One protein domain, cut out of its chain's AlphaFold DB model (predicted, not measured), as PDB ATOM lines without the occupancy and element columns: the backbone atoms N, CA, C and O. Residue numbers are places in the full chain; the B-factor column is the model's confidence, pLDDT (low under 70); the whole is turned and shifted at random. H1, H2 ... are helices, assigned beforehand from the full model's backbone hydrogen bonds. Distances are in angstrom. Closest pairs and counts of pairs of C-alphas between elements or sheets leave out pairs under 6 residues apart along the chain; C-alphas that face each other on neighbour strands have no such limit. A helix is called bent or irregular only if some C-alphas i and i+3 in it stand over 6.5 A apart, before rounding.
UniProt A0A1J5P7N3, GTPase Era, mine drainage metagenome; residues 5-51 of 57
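This is residues 5 to 51 of the 57 residues of the protein "GTPase Era" of mine drainage metagenome (UniProt A0A1J5P7N3). A long helix, H1, is followed by a long link that folds back past it and then runs away to a short helix, H2, so that the two helices form the ends of an open, flat arch with an empty middle. Residues 35 to 51, with H2 among them, stick out from the body as a free arm. The printed part has 47 residues with two named helices, H1 then H2, and no named strand; the class is all helix. The whole is only just loose, close to extended, with a radius of gyration of the C-alphas of 14.2 A, and its C-alphas span 37 by 29 by 12 A.

H1, residues 5 to 24, and H2, residues 44 to 49, are apart: no C-alpha of the one is within 8 A of the other. Between them stand the 19 residues 25 to 43, a long link with no named element. Residues 35 to 51, of which 44 to 49 belong to H2, stand free, with no C-alpha 8 or more residues away along the chain within 10 A. In H2 every O i to N i+4 pair is within hydrogen-bond range; in H1 15 of 16 are.

H1 begins at C-alpha 5 (102.428, 135.833, 147.665) and ends at C-alpha 24 (132.056, 131.561, 146.763), 29.9 A away. It is irregular: C-alphas 5 and 8 are 8.5 A apart. H2 runs from C-alpha 44 to C-alpha 49 (124.869, 149.066, 132.948), a length of 8.8 A.

The two C-alphas farthest apart, those of Gly 25 and Asn 39, are 38.2 A apart. Without the free stretch, the body of 30 residues spans 31 by 13 by 11 A. The printed part has no cut. Its mean pLDDT is 94.7, and no printed residue is under 70.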
ATOM      1  N   GLY A   5     101.716 135.641 146.396       87.94
ATOM      2  CA  GLY A   5     102.428 135.833 147.665       87.94
ATOM      3  C   GLY A   5     103.960 135.851 147.550       87.94
ATOM      4  O   GLY A   5     104.634 135.545 148.526       87.94
ATOM      5  N   GLY A   6     104.528 136.148 146.375       88.94
ATOM      6  CA  GLY A   6     105.985 136.158 146.191       88.94
ATOM      7  C   GLY A   6     106.613 134.769 145.999       88.94
ATOM      8  O   GLY A   6     107.831 134.628 146.094       88.94
ATOM      9  N   ALA A   7     105.816 133.727 145.738       91.75
ATOM     10  CA  ALA A   7     106.322 132.359 145.608       91.75
ATOM     11  C   ALA A   7     107.389 132.205 144.507       91.75
ATOM     12  O   ALA A   7     108.379 131.500 144.698       91.75
ATOM     13  N   THR A   8     107.228 132.897 143.377       93.38
ATOM     14  CA  THR A   8     108.162 132.795 142.250       93.38
ATOM     15  C   THR A   8     109.503 133.446 142.578       93.38
ATOM     16  O   THR A   8     110.538 132.808 142.412       93.38
ATOM     17  N   ILE A   9     109.506 134.672 143.117       93.06
ATOM     18  CA  ILE A   9     110.757 135.346 143.508       93.06
ATOM     19  C   ILE A   9     111.475 134.595 144.636       93.06
ATOM     20  O   ILE A   9     112.702 134.539 144.656       93.06
ATOM     21  N   LYS A  10     110.722 133.958 145.542       93.38
ATOM     22  CA  LYS A  10     111.293 133.117 146.599       93.38
ATOM     23  C   LYS A  10     112.012 131.897 146.026       93.38
ATOM     24  O   LYS A  10     113.095 131.579 146.506       93.38
ATOM     25  N   SER A  11     111.429 131.248 145.017       95.38
ATOM     26  CA  SER A  11     112.055 130.117 144.322       95.38
ATOM     27  C   SER A  11     113.353 130.544 143.634       95.38
ATOM     28  O   SER A  11     114.407 129.980 143.908       95.38
ATOM     29  N   ILE A  12     113.300 131.629 142.850       96.00
ATOM     30  CA  ILE A  12     114.476 132.201 142.173       96.00
ATOM     31  C   ILE A  12     115.581 132.517 143.188       96.00
ATOM     32  O   ILE A  12     116.710 132.065 143.041       96.00
ATOM     33  N   GLY A  13     115.254 133.238 144.263       96.75
ATOM     34  CA  GLY A  13     116.239 133.601 145.280       96.75
ATOM     35  C   GLY A  13     116.806 132.414 146.055       96.75
ATOM     36  O   GLY A  13     117.944 132.487 146.514       96.75
ATOM     37  N   ALA A  14     116.043 131.328 146.216       97.44
ATOM     38  CA  ALA A  14     116.528 130.118 146.870       97.44
ATOM     39  C   ALA A  14     117.574 129.397 146.010       97.44
ATOM     40  O   ALA A  14     118.657 129.111 146.525       97.44
ATOM     41  N   GLU A  15     117.277 129.178 144.727       98.06
ATOM     42  CA  GLU A  15     118.186 128.510 143.786       98.06
ATOM     43  C   GLU A  15     119.440 129.352 143.527       98.06
ATOM     44  O   GLU A  15     120.553 128.870 143.731       98.06
ATOM     45  N   SER A  16     119.290 130.647 143.224       98.31
ATOM     46  CA  SER A  16     120.444 131.529 142.999       98.31
ATOM     47  C   SER A  16     121.351 131.625 144.227       98.31
ATOM     48  O   SER A  16     122.570 131.618 144.100       98.31
ATOM     49  N   ARG A  17     120.791 131.693 145.445       98.38
ATOM     50  CA  ARG A  17     121.608 131.735 146.669       98.38
ATOM     51  C   ARG A  17     122.404 130.447 146.865       98.38
ATOM     52  O   ARG A  17     123.524 130.532 147.359       98.38
ATOM     53  N   LYS A  18     121.823 129.286 146.539       98.38
ATOM     54  CA  LYS A  18     122.508 127.993 146.642       98.38
ATOM     55  C   LYS A  18     123.722 127.970 145.716       98.38
ATOM     56  O   LYS A  18     124.829 127.759 146.194       98.38
ATOM     57  N   GLU A  19     123.516 128.286 144.443       98.50
ATOM     58  CA  GLU A  19     124.579 128.295 143.435       98.50
ATOM     59  C   GLU A  19     125.679 129.314 143.764       98.50
ATOM     60  O   GLU A  19     126.862 128.980 143.767       98.50
ATOM     61  N   ILE A  20     125.313 130.542 144.150       98.44
ATOM     62  CA  ILE A  20     126.301 131.561 144.535       98.44
ATOM     63  C   ILE A  20     127.105 131.095 145.753       98.44
ATOM     64  O   ILE A  20     128.325 131.234 145.751       98.44
ATOM     65  N   ALA A  21     126.456 130.538 146.782       98.44
ATOM     66  CA  ALA A  21     127.145 130.044 147.976       98.44
ATOM     67  C   ALA A  21     128.137 128.913 147.657       98.44
ATOM     68  O   ALA A  21     129.202 128.861 148.270       98.44
ATOM     69  N   GLU A  22     127.813 128.048 146.691       98.44
ATOM     70  CA  GLU A  22     128.721 127.011 146.186       98.44
ATOM     71  C   GLU A  22     129.936 127.629 145.479       98.44
ATOM     72  O   GLU A  22     131.067 127.256 145.780       98.44
ATOM     73  N   ILE A  23     129.722 128.627 144.614       98.44
ATOM     74  CA  ILE A  23     130.798 129.319 143.886       98.44
ATOM     75  C   ILE A  23     131.754 130.044 144.843       98.44
ATOM     76  O   ILE A  23     132.969 129.980 144.666       98.44
ATOM     77  N   VAL A  24     131.228 130.747 145.851       98.19
ATOM     78  CA  VAL A  24     132.056 131.561 146.763       98.19
ATOM     79  C   VAL A  24     132.550 130.803 147.999       98.19
ATOM     80  O   VAL A  24     133.355 131.337 148.759       98.19
ATOM     81  N   GLY A  25     132.064 129.581 148.233       98.19
ATOM     82  CA  GLY A  25     132.475 128.729 149.352       98.19
ATOM     83  C   GLY A  25     132.072 129.241 150.741       98.19
ATOM     84  O   GLY A  25     132.625 128.795 151.747       98.19
ATOM     85  N   VAL A  26     131.124 130.179 150.831       98.31
ATOM     86  CA  VAL A  26     130.662 130.774 152.096       98.31
ATOM     87  C   VAL A  26     129.148 130.954 152.117       98.31
ATOM     88  O   VAL A  26     128.473 130.955 151.089       98.31
ATOM     89  N   ARG A  27     128.583 131.139 153.315       97.88
ATOM     90  CA  ARG A  27     127.149 131.405 153.478       97.88
ATOM     91  C   ARG A  27     126.782 132.775 152.904       97.88
ATOM     92  O   ARG A  27     127.312 133.792 153.336       97.88
ATOM     93  N   VAL A  28     125.790 132.797 152.016       98.19
ATOM     94  CA  VAL A  28     125.294 134.018 151.362       98.19
ATOM     95  C   VAL A  28     123.923 134.414 151.905       98.19
ATOM     96  O   VAL A  28     123.038 133.573 152.069       98.19
ATOM     97  N   HIS A  29     123.720 135.711 152.142       97.94
ATOM     98  CA  HIS A  29     122.398 136.305 152.339       97.94
ATOM     99  C   HIS A  29     122.068 137.180 151.124       97.94
ATOM    100  O   HIS A  29     122.659 138.239 150.943       97.94
ATOM    101  N   LEU A  30     121.145 136.720 150.277       97.38
ATOM    102  CA  LEU A  30     120.787 137.388 149.026       97.38
ATOM    103  C   LEU A  30     119.479 138.172 149.187       97.38
ATOM    104  O   LEU A  30     118.431 137.573 149.435       97.38
ATOM    105  N   PHE A  31     119.538 139.492 149.012       96.62
ATOM    106  CA  PHE A  31     118.359 140.354 148.911       96.62
ATOM    107  C   PHE A  31     117.971 140.539 147.442       96.62
ATOM    108  O   PHE A  31     118.814 140.888 146.620       96.62
ATOM    109  N   LEU A  32     116.690 140.341 147.119       95.12
ATOM    110  CA  LEU A  32     116.145 140.548 145.775       95.12
ATOM    111  C   LEU A  32     115.012 141.573 145.813       95.12
ATOM    112  O   LEU A  32     114.115 141.483 146.652       95.12
ATOM    113  N   PHE A  33     115.027 142.508 144.864       92.75
ATOM    114  CA  PHE A  33     113.996 143.532 144.697       92.75
ATOM    115  C   PHE A  33     113.496 143.530 143.257       92.75
ATOM    116  O   PHE A  33     114.286 143.665 142.325       92.75
ATOM    117  N   VAL A  34     112.180 143.438 143.069       91.62
ATOM    118  CA  VAL A  34     111.564 143.649 141.754       91.62
ATOM    119  C   VAL A  34     111.235 145.127 141.616       91.62
ATOM    120  O   VAL A  34     110.489 145.677 142.425       91.62
ATOM    121  N   LYS A  35     111.799 145.768 140.592       90.62
ATOM    122  CA  LYS A  35     111.512 147.156 140.226       90.62
ATOM    123  C   LYS A  35     110.783 147.166 138.889       90.62
ATOM    124  O   LYS A  35     111.198 146.473 137.966       90.62
ATOM    125  N   VAL A  36     109.713 147.948 138.797       90.75
ATOM    126  CA  VAL A  36     109.012 148.210 137.536       90.75
ATOM    127  C   VAL A  36     109.455 149.576 137.037       90.75
ATOM    128  O   VAL A  36     109.507 150.532 137.811       90.75
ATOM    129  N   ARG A  37     109.815 149.646 135.761       89.88
ATOM    130  CA  ARG A  37     110.130 150.882 135.049       89.88
ATOM    131  C   ARG A  37     109.493 150.784 133.675       89.88
ATOM    132  O   ARG A  37     109.604 149.741 133.038       89.88
ATOM    133  N   GLU A  38     108.808 151.827 133.248       93.12
ATOM    134  CA  GLU A  38     108.239 151.878 131.903       93.12
ATOM    135  C   GLU A  38     109.361 152.090 130.881       93.12
ATOM    136  O   GLU A  38     110.347 152.762 131.184       93.12
ATOM    137  N   ASN A  39     109.228 151.473 129.703       89.88
ATOM    138  CA  ASN A  39     110.125 151.630 128.547       89.88
ATOM    139  C   ASN A  39     111.628 151.414 128.830       89.88
ATOM    140  O   ASN A  39     112.481 151.941 128.127       89.88
ATOM    141  N   TRP A  40     111.988 150.618 129.847       91.62
ATOM    142  CA  TRP A  40     113.402 150.354 130.163       91.62
ATOM    143  C   TRP A  40     114.137 149.587 129.053       91.62
ATOM    144  O   TRP A  40     115.361 149.650 128.986       91.62
ATOM    145  N   GLY A  41     113.395 148.854 128.215       90.62
ATOM    146  CA  GLY A  41     113.930 148.106 127.076       90.62
ATOM    147  C   GLY A  41     114.442 148.997 125.943       90.62
ATOM    148  O   GLY A  41     115.262 148.544 125.156       90.62
ATOM    149  N   ASP A  42     114.020 150.263 125.906       92.75
ATOM    150  CA  ASP A  42     114.388 151.221 124.858       92.75
ATOM    151  C   ASP A  42     115.561 152.124 125.277       92.75
ATOM    152  O   ASP A  42     115.924 153.045 124.550       92.75
ATOM    153  N   ASP A  43     116.138 151.894 126.463       92.88
ATOM    154  CA  ASP A  43     117.210 152.698 127.058       92.88
ATOM    155  C   ASP A  43     118.575 151.995 126.874       92.88
ATOM    156  O   ASP A  43     118.892 151.057 127.618       92.88
ATOM    157  N   PRO A  44     119.427 152.425 125.918       93.19
ATOM    158  CA  PRO A  44     120.714 151.780 125.658       93.19
ATOM    159  C   PRO A  44     121.688 151.849 126.835       93.19
ATOM    160  O   PRO A  44     122.541 150.967 126.984       93.19
ATOM    161  N   ASP A  45     121.572 152.869 127.689       93.44
ATOM    162  CA  ASP A  45     122.444 153.004 128.852       93.44
ATOM    163  C   ASP A  45     122.140 151.911 129.888       93.44
ATOM    164  O   ASP A  45     123.062 151.402 130.526       93.44
ATOM    165  N   ARG A  46     120.887 151.440 129.986       92.00
ATOM    166  CA  ARG A  46     120.513 150.314 130.866       92.00
ATOM    167  C   ARG A  46     121.144 149.004 130.442       92.00
ATOM    168  O   ARG A  46     121.609 148.249 131.294       92.00
ATOM    169  N   TYR A  47     121.169 148.732 129.143       94.25
ATOM    170  CA  TYR A  47     121.827 147.541 128.614       94.25
ATOM    171  C   TYR A  47     123.314 147.583 128.956       94.25
ATOM    172  O   TYR A  47     123.829 146.626 129.531       94.25
ATOM    173  N   ARG A  48     123.963 148.737 128.750       93.06
ATOM    174  CA  ARG A  48     125.370 148.937 129.116       93.06
ATOM    175  C   ARG A  48     125.620 148.726 130.613       93.06
ATOM    176  O   ARG A  48     126.566 148.027 130.962       93.06
ATOM    177  N   GLU A  49     124.780 149.277 131.491       93.25
ATOM    178  CA  GLU A  49     124.869 149.066 132.948       93.25
ATOM    179  C   GLU A  49     124.736 147.584 133.342       93.25
ATOM    180  O   GLU A  49     125.386 147.136 134.285       93.25
ATOM    181  N   MET A  50     123.911 146.816 132.625       93.81
ATOM    182  CA  MET A  50     123.749 145.370 132.825       93.81
ATOM    183  C   MET A  50     124.859 144.536 132.166       93.81
ATOM    184  O   MET A  50     124.871 143.316 132.325       93.81
ATOM    185  N   GLY A  51     125.782 145.164 131.430       95.00
ATOM    186  CA  GLY A  51     126.804 144.470 130.644       95.00
ATOM    187  C   GLY A  51     126.250 143.755 129.407       95.00
ATOM    188  O   GLY A  51     126.842 142.784 128.947       95.00
TER     189      GLY A  51